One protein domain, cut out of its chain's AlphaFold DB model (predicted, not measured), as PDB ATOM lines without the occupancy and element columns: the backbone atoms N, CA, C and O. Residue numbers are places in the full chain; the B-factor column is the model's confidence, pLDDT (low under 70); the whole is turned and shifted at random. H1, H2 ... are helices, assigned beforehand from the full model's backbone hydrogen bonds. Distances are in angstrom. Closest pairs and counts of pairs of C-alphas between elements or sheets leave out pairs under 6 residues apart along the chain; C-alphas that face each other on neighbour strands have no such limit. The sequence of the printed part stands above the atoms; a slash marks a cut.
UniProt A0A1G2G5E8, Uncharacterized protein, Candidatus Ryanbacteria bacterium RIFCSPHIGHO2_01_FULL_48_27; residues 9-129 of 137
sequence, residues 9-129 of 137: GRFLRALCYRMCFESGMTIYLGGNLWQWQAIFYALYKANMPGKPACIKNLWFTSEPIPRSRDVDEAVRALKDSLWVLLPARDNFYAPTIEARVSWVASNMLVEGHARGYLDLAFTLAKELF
ATOM      1  N   GLY A   9     -30.405  -0.069 -46.373       80.75
ATOM      2  CA  GLY A   9     -30.844  -1.169 -45.514       80.75
ATOM      3  C   GLY A   9     -29.881  -1.484 -44.362       80.75
ATOM      4  O   GLY A   9     -30.334  -1.866 -43.284       80.75
ATOM      5  N   ARG A  10     -28.563  -1.321 -44.552       79.31
ATOM      6  CA  ARG A  10     -27.577  -1.479 -43.466       79.31
ATOM      7  C   ARG A  10     -27.684  -0.343 -42.455       79.31
ATOM      8  O   ARG A  10     -27.727  -0.603 -41.255       79.31
ATOM      9  N   PHE A  11     -27.802   0.893 -42.938       82.75
ATOM     10  CA  PHE A  11     -27.979   2.064 -42.081       82.75
ATOM     11  C   PHE A  11     -29.268   1.981 -41.250       82.75
ATOM     12  O   PHE A  11     -29.235   2.170 -40.036       82.75
ATOM     13  N   LEU A  12     -30.389   1.613 -41.881       82.31
ATOM     14  CA  LEU A  12     -31.679   1.405 -41.216       82.31
ATOM     15  C   LEU A  12     -31.610   0.339 -40.120       82.31
ATOM     16  O   LEU A  12     -32.116   0.571 -39.022       82.31
ATOM     17  N   ARG A  13     -30.965  -0.805 -40.391       79.62
ATOM     18  CA  ARG A  13     -30.752  -1.852 -39.378       79.62
ATOM     19  C   ARG A  13     -29.992  -1.303 -38.183       79.62
ATOM     20  O   ARG A  13     -30.486  -1.433 -37.071       79.62
ATOM     21  N   ALA A  14     -28.840  -0.670 -38.408       80.31
ATOM     22  CA  ALA A  14     -28.013  -0.122 -37.335       80.31
ATOM     23  C   ALA A  14     -28.771   0.923 -36.498       80.31
ATOM     24  O   ALA A  14     -28.735   0.867 -35.268       80.31
ATOM     25  N   LEU A  15     -29.511   1.828 -37.148       81.69
ATOM     26  CA  LEU A  15     -30.321   2.839 -36.468       81.69
ATOM     27  C   LEU A  15     -31.438   2.203 -35.638       81.69
ATOM     28  O   LEU A  15     -31.580   2.527 -34.461       81.69
ATOM     29  N   CYS A  16     -32.195   1.270 -36.218       78.25
ATOM     30  CA  CYS A  16     -33.252   0.537 -35.520       78.25
ATOM     31  C   CYS A  16     -32.717  -0.140 -34.257       78.25
ATOM     32  O   CYS A  16     -33.246   0.032 -33.164       78.25
ATOM     33  N   TYR A  17     -31.619  -0.865 -34.415       76.06
ATOM     34  CA  TYR A  17     -30.942  -1.580 -33.351       76.06
ATOM     35  C   TYR A  17     -30.468  -0.645 -32.232       76.06
ATOM     36  O   TYR A  17     -30.680  -0.928 -31.054       76.06
ATOM     37  N   ARG A  18     -29.897   0.509 -32.580       77.69
ATOM     38  CA  ARG A  18     -29.493   1.522 -31.604       77.69
ATOM     39  C   ARG A  18     -30.680   2.112 -30.842       77.69
ATOM     40  O   ARG A  18     -30.617   2.219 -29.623       77.69
ATOM     41  N   MET A  19     -31.770   2.443 -31.532       75.31
ATOM     42  CA  MET A  19     -32.992   2.975 -30.909       75.31
ATOM     43  C   MET A  19     -33.636   1.969 -29.949       75.31
ATOM     44  O   MET A  19     -34.062   2.347 -28.859       75.31
ATOM     45  N   CYS A  20     -33.627   0.682 -30.302       71.25
ATOM     46  CA  CYS A  20     -34.139  -0.368 -29.426       71.25
ATOM     47  C   CYS A  20     -33.282  -0.578 -28.166       71.25
ATOM     48  O   CYS A  20     -33.845  -0.828 -27.103       71.25
ATOM     49  N   PHE A  21     -31.947  -0.488 -28.260       69.00
ATOM     50  CA  PHE A  21     -31.055  -0.822 -27.137       69.00
ATOM     51  C   PHE A  21     -30.578   0.364 -26.299       69.00
ATOM     52  O   PHE A  21     -30.372   0.189 -25.102       69.00
ATOM     53  N   GLU A  22     -30.380   1.548 -26.882       69.06
ATOM     54  CA  GLU A  22     -29.785   2.687 -26.164       69.06
ATOM     55  C   GLU A  22     -30.820   3.623 -25.538       69.06
ATOM     56  O   GLU A  22     -30.531   4.250 -24.522       69.06
ATOM     57  N   SER A  23     -32.016   3.755 -26.116       60.94
ATOM     58  CA  SER A  23     -33.004   4.738 -25.648       60.94
ATOM     59  C   SER A  23     -34.311   4.135 -25.150       60.94
ATOM     60  O   SER A  23     -35.168   4.880 -24.681       60.94
ATOM     61  N   GLY A  24     -34.503   2.816 -25.272       55.53
ATOM     62  CA  GLY A  24     -35.810   2.193 -25.036       55.53
ATOM     63  C   GLY A  24     -36.900   2.782 -25.937       55.53
ATOM     64  O   GLY A  24     -38.089   2.632 -25.649       55.53
ATOM     65  N   MET A  25     -36.502   3.478 -27.010       60.53
ATOM     66  CA  MET A  25     -37.430   4.065 -27.948       60.53
ATOM     67  C   MET A  25     -38.094   2.943 -28.709       60.53
ATOM     68  O   MET A  25     -37.497   2.317 -29.585       60.53
ATOM     69  N   THR A  26     -39.379   2.749 -28.444       54.25
ATOM     70  CA  THR A  26     -40.259   1.995 -29.324       54.25
ATOM     71  C   THR A  26     -40.581   2.852 -30.549       54.25
ATOM     72  O   THR A  26     -41.740   3.112 -30.871       54.25
ATOM     73  N   ILE A  27     -39.551   3.252 -31.309       53.47
ATOM     74  CA  ILE A  27     -39.711   3.323 -32.763       53.47
ATOM     75  C   ILE A  27     -39.904   1.872 -33.150       53.47
ATOM     76  O   ILE A  27     -38.962   1.119 -33.387       53.47
ATOM     77  N   TYR A  28     -41.158   1.444 -33.023       52.59
ATOM     78  CA  TYR A  28     -41.563   0.092 -33.292       52.59
ATOM     79  C   TYR A  28     -40.993  -0.269 -34.661       52.59
ATOM     80  O   TYR A  28     -41.012   0.524 -35.605       52.59
ATOM     81  N   LEU A  29     -40.607  -1.523 -34.818       50.78
ATOM     82  CA  LEU A  29     -40.559  -2.130 -36.142       50.78
ATOM     83  C   LEU A  29     -41.898  -1.898 -36.873       50.78
ATOM     84  O   LEU A  29     -41.946  -1.694 -38.074       50.78
ATOM     85  N   GLY A  30     -42.999  -1.765 -36.131       48.50
ATOM     86  CA  GLY A  30     -44.310  -1.285 -36.577       48.50
ATOM     87  C   GLY A  30     -44.557   0.235 -36.606       48.50
ATOM     88  O   GLY A  30     -45.690   0.610 -36.879       48.50
ATOM     89  N   GLY A  31     -43.574   1.102 -36.353       58.28
ATOM     90  CA  GLY A  31     -43.732   2.556 -36.442       58.28
ATOM     91  C   GLY A  31     -44.272   2.940 -37.817       58.28
ATOM     92  O   GLY A  31     -43.945   2.292 -38.827       58.28
ATOM     93  N   ASN A  32     -45.156   3.936 -37.854       70.31
ATOM     94  CA  ASN A  32     -45.735   4.363 -39.117       70.31
ATOM     95  C   ASN A  32     -44.610   4.854 -40.034       70.31
ATOM     96  O   ASN A  32     -43.685   5.532 -39.586       70.31
ATOM     97  N   LEU A  33     -44.707   4.518 -41.325       81.38
ATOM     98  CA  LEU A  33     -43.720   4.884 -42.350       81.38
ATOM     99  C   LEU A  33     -43.338   6.370 -42.288       81.38
ATOM    100  O   LEU A  33     -42.174   6.711 -42.462       81.38
ATOM    101  N   TRP A  34     -44.288   7.234 -41.918       83.31
ATOM    102  CA  TRP A  34     -44.069   8.671 -41.771       83.31
ATOM    103  C   TRP A  34     -42.957   9.041 -40.771       83.31
ATOM    104  O   TRP A  34     -42.237  10.004 -41.014       83.31
ATOM    105  N   GLN A  35     -42.764   8.293 -39.674       83.38
ATOM    106  CA  GLN A  35     -41.718   8.602 -38.684       83.38
ATOM    107  C   GLN A  35     -40.326   8.390 -39.281       83.38
ATOM    108  O   GLN A  35     -39.440   9.235 -39.155       83.38
ATOM    109  N   TRP A  36     -40.162   7.275 -39.994       86.12
ATOM    110  CA  TRP A  36     -38.944   6.982 -40.737       86.12
ATOM    111  C   TRP A  36     -38.715   8.036 -41.818       86.12
ATOM    112  O   TRP A  36     -37.633   8.611 -41.897       86.12
ATOM    113  N   GLN A  37     -39.742   8.373 -42.595       89.12
ATOM    114  CA  GLN A  37     -39.631   9.399 -43.628       89.12
ATOM    115  C   GLN A  37     -39.207  10.766 -43.062       89.12
ATOM    116  O   GLN A  37     -38.330  11.409 -43.635       89.12
ATOM    117  N   ALA A  38     -39.749  11.181 -41.912       88.19
ATOM    118  CA  ALA A  38     -39.378  12.432 -41.256       88.19
ATOM    119  C   ALA A  38     -37.903  12.454 -40.811       88.19
ATOM    120  O   ALA A  38     -37.198  13.427 -41.085       88.19
ATOM    121  N   ILE A  39     -37.411  11.370 -40.193       89.06
ATOM    122  CA  ILE A  39     -35.999  11.248 -39.785       89.06
ATOM    123  C   ILE A  39     -35.082  11.334 -41.009       89.06
ATOM    124  O   ILE A  39     -34.121  12.102 -41.018       89.06
ATOM    125  N   PHE A  40     -35.382  10.573 -42.065       90.06
ATOM    126  CA  PHE A  40     -34.542  10.541 -43.262       90.06
ATOM    127  C   PHE A  40     -34.595  11.843 -44.059       90.06
ATOM    128  O   PHE A  40     -33.573  12.255 -44.603       90.06
ATOM    129  N   TYR A  41     -35.735  12.532 -44.078       91.69
ATOM    130  CA  TYR A  41     -35.823  13.863 -44.666       91.69
ATOM    131  C   TYR A  41     -34.972  14.876 -43.890       91.69
ATOM    132  O   TYR A  41     -34.218  15.640 -44.495       91.69
ATOM    133  N   ALA A  42     -35.012  14.846 -42.554       90.50
ATOM    134  CA  ALA A  42     -34.160  15.696 -41.724       90.50
ATOM    135  C   ALA A  42     -32.664  15.406 -41.953       90.50
ATOM    136  O   ALA A  42     -31.881  16.335 -42.151       90.50
ATOM    137  N   LEU A  43     -32.270  14.130 -42.037       90.31
ATOM    138  CA  LEU A  43     -30.901  13.719 -42.380       90.31
ATOM    139  C   LEU A  43     -30.477  14.173 -43.780       90.31
ATOM    140  O   LEU A  43     -29.362  14.666 -43.970       90.31
ATOM    141  N   TYR A  44     -31.367  14.036 -44.763       89.50
ATOM    142  CA  TYR A  44     -31.139  14.506 -46.125       89.50
ATOM    143  C   TYR A  44     -30.903  16.022 -46.152       89.50
ATOM    144  O   TYR A  44     -29.995  16.497 -46.839       89.50
ATOM    145  N   LYS A  45     -31.655  16.785 -45.352       89.06
ATOM    146  CA  LYS A  45     -31.520  18.245 -45.238       89.06
ATOM    147  C   LYS A  45     -30.329  18.694 -44.387       89.06
ATOM    148  O   LYS A  45     -29.818  19.784 -44.637       89.06
ATOM    149  N   ALA A  46     -29.853  17.887 -43.438       87.50
ATOM    150  CA  ALA A  46     -28.757  18.251 -42.540       87.50
ATOM    151  C   ALA A  46     -27.480  18.577 -43.325       87.50
ATOM    152  O   ALA A  46     -26.991  17.741 -44.075       87.50
ATOM    153  N   ASN A  47     -26.903  19.770 -43.191       77.62
ATOM    154  CA  ASN A  47     -25.710  20.148 -43.958       77.62
ATOM    155  C   ASN A  47     -24.414  19.652 -43.290       77.62
ATOM    156  O   ASN A  47     -23.617  20.446 -42.802       77.62
ATOM    157  N   MET A  48     -24.225  18.332 -43.230       77.25
ATOM    158  CA  MET A  48     -22.998  17.716 -42.712       77.25
ATOM    159  C   MET A  48     -22.065  17.253 -43.848       77.25
ATOM    160  O   MET A  48     -22.556  16.777 -44.881       77.25
ATOM    161  N   PRO A  49     -20.735  17.363 -43.677       74.44
ATOM    162  CA  PRO A  49     -19.763  16.755 -44.578       74.44
ATOM    163  C   PRO A  49     -19.752  15.228 -44.417       74.44
ATOM    164  O   PRO A  49     -19.964  14.702 -43.329       74.44
ATOM    165  N   GLY A  50     -19.479  14.510 -45.510       74.38
ATOM    166  CA  GLY A  50     -19.364  13.047 -45.480       74.38
ATOM    167  C   GLY A  50     -20.684  12.275 -45.596       74.38
ATOM    168  O   GLY A  50     -20.694  11.086 -45.294       74.38
ATOM    169  N   LYS A  51     -21.783  12.910 -46.048       82.44
ATOM    170  CA  LYS A  51     -23.077  12.231 -46.285       82.44
ATOM    171  C   LYS A  51     -22.872  10.921 -47.050       82.44
ATOM    172  O   LYS A  51     -22.365  10.988 -48.178       82.44
ATOM    173  N   PRO A  52     -23.320   9.773 -46.507       81.44
ATOM    174  CA  PRO A  52     -23.345   8.528 -47.252       81.44
ATOM    175  C   PRO A  52     -24.149   8.711 -48.537       81.44
ATOM    176  O   PRO A  52     -25.194   9.370 -48.544       81.44
ATOM    177  N   ALA A  53     -23.671   8.129 -49.631       83.31
ATOM    178  CA  ALA A  53     -24.338   8.210 -50.924       83.31
ATOM    179  C   ALA A  53     -25.775   7.662 -50.868       83.31
ATOM    180  O   ALA A  53     -26.674   8.261 -51.453       83.31
ATOM    181  N   CYS A  54     -26.028   6.627 -50.057       83.19
ATOM    182  CA  CYS A  54     -27.379   6.111 -49.834       83.19
ATOM    183  C   CYS A  54     -28.359   7.149 -49.269       83.19
ATOM    184  O   CYS A  54     -29.542   7.045 -49.556       83.19
ATOM    185  N   ILE A  55     -27.890   8.150 -48.509       87.50
ATOM    186  CA  ILE A  55     -28.716   9.261 -48.016       87.50
ATOM    187  C   ILE A  55     -28.853  10.347 -49.086       87.50
ATOM    188  O   ILE A  55     -29.939  10.890 -49.261       87.50
ATOM    189  N   LYS A  56     -27.774  10.665 -49.816       84.56
ATOM    190  CA  LYS A  56     -27.787  11.684 -50.887       84.56
ATOM    191  C   LYS A  56     -28.743  11.333 -52.025       84.56
ATOM    192  O   LYS A  56     -29.329  12.232 -52.614       84.56
ATOM    193  N   ASN A  57     -28.867  10.044 -52.319       88.38
ATOM    194  CA  ASN A  57     -29.643   9.552 -53.449       88.38
ATOM    195  C   ASN A  57     -31.129   9.351 -53.113       88.38
ATOM    196  O   ASN A  57     -31.893   8.997 -54.004       88.38
ATOM    197  N   LEU A  58     -31.550   9.575 -51.859       89.94
ATOM    198  CA  LEU A  58     -32.960   9.491 -51.488       89.94
ATOM    199  C   LEU A  58     -33.754  10.591 -52.179       89.94
ATOM    200  O   LEU A  58     -33.490  11.781 -52.001       89.94
ATOM    201  N   TRP A  59     -34.782  10.183 -52.911       90.19
ATOM    202  CA  TRP A  59     -35.731  11.107 -53.504       90.19
ATOM    203  C   TRP A  59     -36.973  11.245 -52.623       90.19
ATOM    204  O   TRP A  59     -37.536  10.240 -52.178       90.19
ATOM    205  N   PHE A  60     -37.394  12.490 -52.384       89.75
ATOM    206  CA  PHE A  60     -38.592  12.816 -51.615       89.75
ATOM    207  C   PHE A  60     -39.616  13.554 -52.479       89.75
ATOM    208  O   PHE A  60     -39.254  14.426 -53.269       89.75
ATOM    209  N   THR A  61     -40.897  13.241 -52.291       87.56
ATOM    210  CA  THR A  61     -42.001  14.009 -52.885       87.56
ATOM    211  C   THR A  61     -42.145  15.383 -52.219       87.56
ATOM    212  O   THR A  61     -41.735  15.584 -51.075       87.56
ATOM    213  N   SER A  62     -42.771  16.341 -52.912       78.25
ATOM    214  CA  SER A  62     -43.050  17.697 -52.403       78.25
ATOM    215  C   SER A  62     -44.322  17.786 -51.542       78.25
ATOM    216  O   SER A  62     -44.996  18.813 -51.521       78.25
ATOM    217  N   GLU A  63     -44.702  16.695 -50.886       81.12
ATOM    218  CA  GLU A  63     -45.913  16.609 -50.072       81.12
ATOM    219  C   GLU A  63     -45.752  17.257 -48.684       81.12
ATOM    220  O   GLU A  63     -44.625  17.415 -48.210       81.12
ATOM    221  N   PRO A  64     -46.859  17.600 -47.986       78.56
ATOM    222  CA  PRO A  64     -46.801  18.194 -46.644       78.56
ATOM    223  C   PRO A  64     -46.093  17.300 -45.615       78.56
ATOM    224  O   PRO A  64     -45.530  17.804 -44.646       78.56
ATOM    225  N   ILE A  65     -46.096  15.984 -45.839       78.88
ATOM    226  CA  ILE A  65     -45.233  15.029 -45.144       78.88
ATOM    227  C   ILE A  65     -44.255  14.500 -46.196       78.88
ATOM    228  O   ILE A  65     -44.715  13.867 -47.150       78.88
ATOM    229  N   PRO A  66     -42.940  14.744 -46.061       83.69
ATOM    230  CA  PRO A  66     -41.950  14.242 -47.007       83.69
ATOM    231  C   PRO A  66     -42.043  12.720 -47.105       83.69
ATOM    232  O   PRO A  66     -42.044  12.060 -46.071       83.69
ATOM    233  N   ARG A  67     -42.094  12.154 -48.316       89.06
ATOM    234  CA  ARG A  67     -42.141  10.693 -48.524       89.06
ATOM    235  C   ARG A  67     -41.086  10.237 -49.509       89.06
ATOM    236  O   ARG A  67     -40.909  10.880 -50.537       89.06
ATOM    237  N   SER A  68     -40.448   9.103 -49.233       91.81
ATOM    238  CA  SER A  68     -39.489   8.464 -50.136       91.81
ATOM    239  C   SER A  68     -39.848   6.995 -50.315       91.81
ATOM    240  O   SER A  68     -39.974   6.256 -49.336       91.81
ATOM    241  N   ARG A  69     -40.002   6.568 -51.573       90.38
ATOM    242  CA  ARG A  69     -40.317   5.175 -51.912       90.38
ATOM    243  C   ARG A  69     -39.206   4.221 -51.466       90.38
ATOM    244  O   ARG A  69     -39.513   3.155 -50.943       90.38
ATOM    245  N   ASP A  70     -37.948   4.633 -51.601       90.06
ATOM    246  CA  ASP A  70     -36.787   3.828 -51.204       90.06
ATOM    247  C   ASP A  70     -36.767   3.585 -49.691       90.06
ATOM    248  O   ASP A  70     -36.472   2.481 -49.231       90.06
ATOM    249  N   VAL A  71     -37.140   4.604 -48.904       89.06
ATOM    250  CA  VAL A  71     -37.293   4.473 -47.448       89.06
ATOM    251  C   VAL A  71     -38.431   3.508 -47.125       89.06
ATOM    252  O   VAL A  71     -38.255   2.627 -46.287       89.06
ATOM    253  N   ASP A  72     -39.573   3.620 -47.805       88.31
ATOM    254  CA  ASP A  72     -40.721   2.743 -47.560       88.31
ATOM    255  C   ASP A  72     -40.411   1.275 -47.858       88.31
ATOM    256  O   ASP A  72     -40.718   0.398 -47.047       88.31
ATOM    257  N   GLU A  73     -39.804   0.997 -49.009       88.50
ATOM    258  CA  GLU A  73     -39.426  -0.356 -49.416       88.50
ATOM    259  C   GLU A  73     -38.379  -0.947 -48.469       88.50
ATOM    260  O   GLU A  73     -38.542  -2.076 -47.999       88.50
ATOM    261  N   ALA A  74     -37.356  -0.172 -48.104       86.62
ATOM    262  CA  ALA A  74     -36.323  -0.633 -47.186       86.62
ATOM    263  C   ALA A  74     -36.867  -0.876 -45.769       86.62
ATOM    264  O   ALA A  74     -36.486  -1.860 -45.132       86.62
ATOM    265  N   VAL A  75     -37.783  -0.032 -45.282       82.94
ATOM    266  CA  VAL A  75     -38.446  -0.232 -43.988       82.94
ATOM    267  C   VAL A  75     -39.366  -1.453 -44.033       82.94
ATOM    268  O   VAL A  75     -39.350  -2.234 -43.087       82.94
ATOM    269  N   ARG A  76     -40.134  -1.678 -45.108       82.00
ATOM    270  CA  ARG A  76     -40.956  -2.898 -45.256       82.00
ATOM    271  C   ARG A  76     -40.094  -4.161 -45.244       82.00
ATOM    272  O   ARG A  76     -40.330  -5.033 -44.416       82.00
ATOM    273  N   ALA A  77     -39.036  -4.203 -46.053       80.19
ATOM    274  CA  ALA A  77     -38.104  -5.331 -46.076       80.19
ATOM    275  C   ALA A  77     -37.424  -5.553 -44.713       80.19
ATOM    276  O   ALA A  77     -37.212  -6.688 -44.284       80.19
ATOM    277  N   LEU A  78     -37.101  -4.465 -44.003       77.31
ATOM    278  CA  LEU A  78     -36.561  -4.533 -42.651       77.31
ATOM    279  C   LEU A  78     -37.556  -5.181 -41.683       77.31
ATOM    280  O   LEU A  78     -37.151  -6.074 -40.936       77.31
ATOM    281  N   LYS A  79     -38.833  -4.769 -41.714       74.12
ATOM    282  CA  LYS A  79     -39.903  -5.361 -40.895       74.12
ATOM    283  C   LYS A  79     -39.972  -6.862 -41.126       74.12
ATOM    284  O   LYS A  79     -39.826  -7.610 -40.164       74.12
ATOM    285  N   ASP A  80     -40.091  -7.283 -42.381       69.19
ATOM    286  CA  ASP A  80     -40.196  -8.697 -42.762       69.19
ATOM    287  C   ASP A  80     -38.988  -9.510 -42.273       69.19
ATOM    288  O   ASP A  80     -39.142 -10.619 -41.767       69.19
ATOM    289  N   SER A  81     -37.784  -8.929 -42.331       64.50
ATOM    290  CA  SER A  81     -36.560  -9.590 -41.860       64.50
ATOM    291  C   SER A  81     -36.414  -9.654 -40.334       64.50
ATOM    292  O   SER A  81     -35.751 -10.555 -39.824       64.50
ATOM    293  N   LEU A  82     -37.006  -8.715 -39.589       59.84
ATOM    294  CA  LEU A  82     -36.860  -8.631 -38.132       59.84
ATOM    295  C   LEU A  82     -37.929  -9.411 -37.363       59.84
ATOM    296  O   LEU A  82     -37.657  -9.808 -36.231       59.84
ATOM    297  N   TRP A  83     -39.071  -9.740 -37.981       51.41
ATOM    298  CA  TRP A  83     -40.012 -10.744 -37.451       51.41
ATOM    299  C   TRP A  83     -39.354 -12.112 -37.223       51.41
ATOM    300  O   TRP A  83     -39.794 -12.872 -36.367       51.41
ATOM    301  N   VAL A  84     -38.280 -12.409 -37.958       46.38
ATOM    302  CA  VAL A  84     -37.493 -13.641 -37.810       46.38
ATOM    303  C   VAL A  84     -36.543 -13.580 -36.603       46.38
ATOM    304  O   VAL A  84     -36.122 -14.619 -36.105       46.38
ATOM    305  N   LEU A  85     -36.200 -12.381 -36.114       44.22
ATOM    306  CA  LEU A  85     -35.118 -12.165 -35.141       44.22
ATOM    307  C   LEU A  85     -35.586 -11.702 -33.756       44.22
ATOM    308  O   LEU A  85     -34.785 -11.690 -32.824       44.22
ATOM    309  N   LEU A  86     -36.848 -11.293 -33.600       44.78
ATOM    310  CA  LEU A  86     -37.379 -10.768 -32.342       44.78
ATOM    311  C   LEU A  86     -38.751 -11.405 -32.056       44.78
ATOM    312  O   LEU A  86     -39.681 -11.182 -32.834       44.78
ATOM    313  N   PRO A  87     -38.907 -12.200 -30.977       41.66
ATOM    314  CA  PRO A  87     -40.197 -12.786 -30.641       41.66
ATOM    315  C   PRO A  87     -41.209 -11.689 -30.269       41.66
ATOM    316  O   PRO A  87     -40.851 -10.595 -29.840       41.66
ATOM    317  N   ALA A  88     -42.482 -11.999 -30.507       39.00
ATOM    318  CA  ALA A  88     -43.613 -11.085 -30.622       39.00
ATOM    319  C   ALA A  88     -43.732  -9.952 -29.574       39.00
ATOM    320  O   ALA A  88     -43.381 -10.095 -28.406       39.00
ATOM    321  N   ARG A  89     -44.324  -8.853 -30.075       43.19
ATOM    322  CA  ARG A  89     -44.779  -7.556 -29.519       43.19
ATOM    323  C   ARG A  89     -44.783  -7.271 -28.008       43.19
ATOM    324  O   ARG A  89     -44.643  -6.100 -27.671       43.19
ATOM    325  N   ASP A  90     -44.907  -8.254 -27.128       40.47
ATOM    326  CA  ASP A  90     -45.262  -8.016 -25.724       40.47
ATOM    327  C   ASP A  90     -44.095  -8.205 -24.739       40.47
ATOM    328  O   ASP A  90     -44.204  -7.797 -23.588       40.47
ATOM    329  N   ASN A  91     -42.946  -8.737 -25.179       37.03
ATOM    330  CA  ASN A  91     -41.810  -9.060 -24.297       37.03
ATOM    331  C   ASN A  91     -40.448  -8.551 -24.800       37.03
ATOM    332  O   ASN A  91     -39.423  -9.224 -24.678       37.03
ATOM    333  N   PHE A  92     -40.392  -7.321 -25.313       48.12
ATOM    334  CA  PHE A  92     -39.112  -6.630 -25.516       48.12
ATOM    335  C   PHE A  92     -38.536  -6.148 -24.181       48.12
ATOM    336  O   PHE A  92     -38.548  -4.956 -23.883       48.12
ATOM    337  N   TYR A  93     -38.039  -7.071 -23.360       40.62
ATOM    338  CA  TYR A  93     -37.260  -6.708 -22.173       40.62
ATOM    339  C   TYR A  93     -35.865  -7.315 -22.103       40.62
ATOM    340  O   TYR A  93     -35.098  -6.954 -21.216       40.62
ATOM    341  N   ALA A  94     -35.456  -8.115 -23.086       42.53
ATOM    342  CA  ALA A  94     -34.044  -8.421 -23.256       42.53
ATOM    343  C   ALA A  94     -33.724  -8.703 -24.730       42.53
ATOM    344  O   ALA A  94     -34.392  -9.550 -25.326       42.53
ATOM    345  N   PRO A  95     -32.716  -8.049 -25.344       50.53
ATOM    346  CA  PRO A  95     -32.083  -8.620 -26.529       50.53
ATOM    347  C   PRO A  95     -31.743 -10.083 -26.277       50.53
ATOM    348  O   PRO A  95     -31.056 -10.385 -25.299       50.53
ATOM    349  N   THR A  96     -32.135 -10.981 -27.179       57.25
ATOM    350  CA  THR A  96     -31.486 -12.292 -27.217       57.25
ATOM    351  C   THR A  96     -30.001 -12.101 -27.538       57.25
ATOM    352  O   THR A  96     -29.583 -11.073 -28.091       57.25
ATOM    353  N   ILE A  97     -29.176 -13.092 -27.200       59.25
ATOM    354  CA  ILE A  97     -27.756 -13.076 -27.571       59.25
ATOM    355  C   ILE A  97     -27.617 -12.910 -29.092       59.25
ATOM    356  O   ILE A  97     -26.762 -12.138 -29.524       59.25
ATOM    357  N   GLU A  98     -28.494 -13.513 -29.906       60.53
ATOM    358  CA  GLU A  98     -28.454 -13.328 -31.364       60.53
ATOM    359  C   GLU A  98     -28.747 -11.884 -31.785       60.53
ATOM    360  O   GLU A  98     -28.059 -11.350 -32.654       60.53
ATOM    361  N   ALA A  99     -29.711 -11.211 -31.146       61.91
ATOM    362  CA  ALA A  99     -29.997  -9.806 -31.425       61.91
ATOM    363  C   ALA A  99     -28.803  -8.903 -31.066       61.91
ATOM    364  O   ALA A  99     -28.497  -7.958 -31.798       61.91
ATOM    365  N   ARG A 100     -28.081  -9.221 -29.982       61.31
ATOM    366  CA  ARG A 100     -26.863  -8.500 -29.581       61.31
ATOM    367  C   ARG A 100     -25.696  -8.761 -30.535       61.31
ATOM    368  O   ARG A 100     -24.996  -7.820 -30.895       61.31
ATOM    369  N   VAL A 101     -25.500 -10.001 -30.983       64.50
ATOM    370  CA  VAL A 101     -24.476 -10.351 -31.984       64.50
ATOM    371  C   VAL A 101     -24.782  -9.679 -33.326       64.50
ATOM    372  O   VAL A 101     -23.890  -9.087 -33.930       64.50
ATOM    373  N   SER A 102     -26.048  -9.671 -33.749       65.69
ATOM    374  CA  SER A 102     -26.509  -8.956 -34.947       65.69
ATOM    375  C   SER A 102     -26.305  -7.439 -34.832       65.69
ATOM    376  O   SER A 102     -25.898  -6.794 -35.801       65.69
ATOM    377  N   TRP A 103     -26.511  -6.858 -33.641       65.12
ATOM    378  CA  TRP A 103     -26.190  -5.454 -33.356       65.12
ATOM    379  C   TRP A 103     -24.695  -5.169 -33.499       65.12
ATOM    380  O   TRP A 103     -24.335  -4.235 -34.213       65.12
ATOM    381  N   VAL A 104     -23.826  -5.975 -32.872       64.88
ATOM    382  CA  VAL A 104     -22.363  -5.811 -32.969       64.88
ATOM    383  C   VAL A 104     -21.925  -5.891 -34.432       64.88
ATOM    384  O   VAL A 104     -21.239  -4.990 -34.907       64.88
ATOM    385  N   ALA A 105     -22.395  -6.903 -35.166       64.44
ATOM    386  CA  ALA A 105     -22.101  -7.064 -36.585       64.44
ATOM    387  C   ALA A 105     -22.612  -5.879 -37.421       64.44
ATOM    388  O   ALA A 105     -21.903  -5.380 -38.286       64.44
ATOM    389  N   SER A 106     -23.818  -5.374 -37.144       64.44
ATOM    390  CA  SER A 106     -24.380  -4.222 -37.862       64.44
ATOM    391  C   SER A 106     -23.618  -2.928 -37.566       64.44
ATOM    392  O   SER A 106     -23.424  -2.126 -38.473       64.44
ATOM    393  N   ASN A 107     -23.163  -2.723 -36.326       64.31
ATOM    394  CA  ASN A 107     -22.391  -1.543 -35.931       64.31
ATOM    395  C   ASN A 107     -20.963  -1.560 -36.485       64.31
ATOM    396  O   ASN A 107     -20.489  -0.516 -36.921       64.31
ATOM    397  N   MET A 108     -20.311  -2.727 -36.518       62.25
ATOM    398  CA  MET A 108     -19.000  -2.912 -37.161       62.25
ATOM    399  C   MET A 108     -19.052  -2.688 -38.680       62.25
ATOM    400  O   MET A 108     -18.038  -2.442 -39.312       62.25
ATOM    401  N   LEU A 109     -20.235  -2.745 -39.299       59.19
ATOM    402  CA  LEU A 109     -20.403  -2.463 -40.729       59.19
ATOM    403  C   LEU A 109     -20.696  -0.982 -41.033       59.19
ATOM    404  O   LEU A 109     -20.720  -0.605 -42.204       59.19
ATOM    405  N   VAL A 110     -20.927  -0.149 -40.011       65.56
ATOM    406  CA  VAL A 110     -21.053   1.318 -40.122       65.56
ATOM    407  C   VAL A 110     -19.789   1.961 -39.540       65.56
ATOM    408  O   VAL A 110     -19.843   2.763 -38.607       65.56
ATOM    409  N   GLU A 111     -18.627   1.547 -40.037       65.69
ATOM    410  CA  GLU A 111     -17.336   2.119 -39.646       65.69
ATOM    411  C   GLU A 111     -17.092   3.493 -40.308       65.69
ATOM    412  O   GLU A 111     -17.729   3.871 -41.296       65.69
ATOM    413  N   GLY A 112     -16.195   4.285 -39.709       67.69
ATOM    414  CA  GLY A 112     -15.692   5.536 -40.283       67.69
ATOM    415  C   GLY A 112     -16.715   6.676 -40.420       67.69
ATOM    416  O   GLY A 112     -17.503   6.968 -39.517       67.69
ATOM    417  N   HIS A 113     -16.672   7.362 -41.567       59.03
ATOM    418  CA  HIS A 113     -17.368   8.626 -41.867       59.03
ATOM    419  C   HIS A 113     -18.902   8.572 -41.703       59.03
ATOM    420  O   HIS A 113     -19.547   9.600 -41.498       59.03
ATOM    421  N   ALA A 114     -19.499   7.377 -41.772       72.62
ATOM    422  CA  ALA A 114     -20.938   7.169 -41.617       72.62
ATOM    423  C   ALA A 114     -21.402   7.104 -40.149       72.62
ATOM    424  O   ALA A 114     -22.600   7.247 -39.885       72.62
ATOM    425  N   ARG A 115     -20.482   6.937 -39.186       79.56
ATOM    426  CA  ARG A 115     -20.820   6.877 -37.756       79.56
ATOM    427  C   ARG A 115     -21.475   8.168 -37.271       79.56
ATOM    428  O   ARG A 115     -22.522   8.108 -36.634       79.56
ATOM    429  N   GLY A 116     -20.933   9.319 -37.678       81.62
ATOM    430  CA  GLY A 116     -21.507  10.627 -37.352       81.62
ATOM    431  C   GLY A 116     -22.935  10.806 -37.882       81.62
ATOM    432  O   GLY A 116     -23.759  11.448 -37.236       81.62
ATOM    433  N   TYR A 117     -23.276  10.173 -39.012       84.19
ATOM    434  CA  TYR A 117     -24.651  10.168 -39.524       84.19
ATOM    435  C   TYR A 117     -25.579   9.286 -38.708       84.19
ATOM    436  O   TYR A 117     -26.738   9.646 -38.518       84.19
ATOM    437  N   LEU A 118     -25.087   8.149 -38.218       85.00
ATOM    438  CA  LEU A 118     -25.854   7.281 -37.332       85.00
ATOM    439  C   LEU A 118     -26.112   7.957 -35.976       85.00
ATOM    440  O   LEU A 118     -27.208   7.829 -35.432       85.00
ATOM    441  N   ASP A 119     -25.128   8.692 -35.446       86.88
ATOM    442  CA  ASP A 119     -25.275   9.522 -34.243       86.88
ATOM    443  C   ASP A 119     -26.314  10.628 -34.448       86.88
ATOM    444  O   ASP A 119     -27.238  10.763 -33.645       86.88
ATOM    445  N   LEU A 120     -26.225  11.371 -35.557       89.12
ATOM    446  CA  LEU A 120     -27.213  12.398 -35.886       89.12
ATOM    447  C   LEU A 120     -28.618  11.802 -36.048       89.12
ATOM    448  O   LEU A 120     -29.581  12.354 -35.527       89.12
ATOM    449  N   ALA A 121     -28.745  10.676 -36.750       88.62
ATOM    450  CA  ALA A 121     -30.029  10.019 -36.976       88.62
ATOM    451  C   ALA A 121     -30.703   9.613 -35.665       88.62
ATOM    452  O   ALA A 121     -31.907   9.799 -35.505       88.62
ATOM    453  N   PHE A 122     -29.919   9.097 -34.720       86.19
ATOM    454  CA  PHE A 122     -30.398   8.741 -33.392       86.19
ATOM    455  C   PHE A 122     -30.851   9.972 -32.592       86.19
ATOM    456  O   PHE A 122     -31.920   9.947 -31.982       86.19
ATOM    457  N   THR A 123     -30.089  11.067 -32.638       88.06
ATOM    458  CA  THR A 123     -30.472  12.339 -32.003       88.06
ATOM    459  C   THR A 123     -31.764  12.900 -32.597       88.06
ATOM    460  O   THR A 123     -32.707  13.160 -31.854       88.06
ATOM    461  N   LEU A 124     -31.862  12.983 -33.929       88.62
ATOM    462  CA  LEU A 124     -33.069  13.442 -34.625       88.62
ATOM    463  C   LEU A 124     -34.284  12.579 -34.287       88.62
ATOM    464  O   LEU A 124     -35.377  13.100 -34.088       88.62
ATOM    465  N   ALA A 125     -34.105  11.261 -34.192       84.19
ATOM    466  CA  ALA A 125     -35.178  10.358 -33.804       84.19
ATOM    467  C   ALA A 125     -35.718  10.686 -32.401       84.19
ATOM    468  O   ALA A 125     -36.934  10.716 -32.214       84.19
ATOM    469  N   LYS A 126     -34.838  10.973 -31.434       81.00
ATOM    470  CA  LYS A 126     -35.226  11.368 -30.068       81.00
ATOM    471  C   LYS A 126     -35.932  12.720 -30.020       81.00
ATOM    472  O   LYS A 126     -36.867  12.883 -29.244       81.00
ATOM    473  N   GLU A 127     -35.470  13.680 -30.813       85.38
ATOM    474  CA  GLU A 127     -36.028  15.037 -30.850       85.38
ATOM    475  C   GLU A 127     -37.397  15.078 -31.533       85.38
ATOM    476  O   GLU A 127     -38.323  15.710 -31.027       85.38
ATOM    477  N   LEU A 128     -37.540  14.381 -32.663       82.31
ATOM    478  CA  LEU A 128     -38.795  14.317 -33.415       82.31
ATOM    479  C   LEU A 128     -39.842  13.452 -32.708       82.31
ATOM    480  O   LEU A 128     -41.035  13.743 -32.785       82.31
ATOM    481  N   PHE A 129     -39.400  12.388 -32.031       79.00
ATOM    482  CA  PHE A 129     -40.270  11.403 -31.385       79.00
ATOM    483  C   PHE A 129     -39.807  11.111 -29.957       79.00
ATOM    484  O   PHE A 129     -39.352   9.999 -29.671       79.00
TER     485      PHE A 129
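What this domain is: This is residues 9 to 129 of the 137 residues of an uncharacterized protein of Candidatus Ryanbacteria bacterium RIFCSPHIGHO2_01_FULL_48_27 (UniProt A0A1G2G5E8). Find H1 near the middle of a compact body of crossed helices: H4, H5 and H6 pack on it, and H2 bridges H4 and H6, closing a ring of contacts through H1, H4, H2 and H6. Short H3 packs on H2, and two long loops lie far from the middle. The 121 printed residues hold six named helices, H1 to H6 in chain order, and no named strand; the class is all helix. The radius of gyration of the C-alphas is 14.0 A and the spans are 39 by 31 by 24 A.

How they stand to each other: Start at hub H1, residues 9 to 22: its residues 9 to 13 alone touch H4, residues 69 to 82, closest at C-alphas 9 and 74, 5.8 A, at a steep tilt of 59 degrees. H5, residues 97 to 108, touches H1 at Ser 106 and Ala 14, their closest C-alphas 5.5 A apart, with residues 103 to 107 alone. H6, residues 112 to 128, touches H1 with residues 118 to 122 alone, closest at C-alphas 118 and 15, 6.4 A. The other hub, H2, residues 33 to 45, touches H6 with residues 39 to 43 alone, closest at C-alphas 39 and 125, 6.1 A, opposite ways at a steep tilt of 54 degrees. H2 also touches H4, closest at C-alphas 33 and 72, 6.4 A, and H3, residues 53 to 56, closest at C-alphas 44 and 55, 6.1 A. H4 and H6 are apart. Every O i to N i+4 pair is within hydrogen-bond range in H1, H2, H4 and H5, and 11 of 13 in H6; H3 is too short for one.

Where its parts are: Find C-alpha 9 at (-30.844, -1.169, -45.514); H1 runs 19.8 A from there. H4 is also 19.8 A long, and H6 runs 25.7 A to C-alpha 128 at (-38.795, 14.317, -33.415).

The domain as a whole: Ser 62 and Ile 97 have the C-alphas farthest apart, 42.4 A. The printed part has no cut; residues 57 to 68 and 83 to 96 are long links. Look for pLDDT under 70 at residues 21 to 31 and 80 to 113.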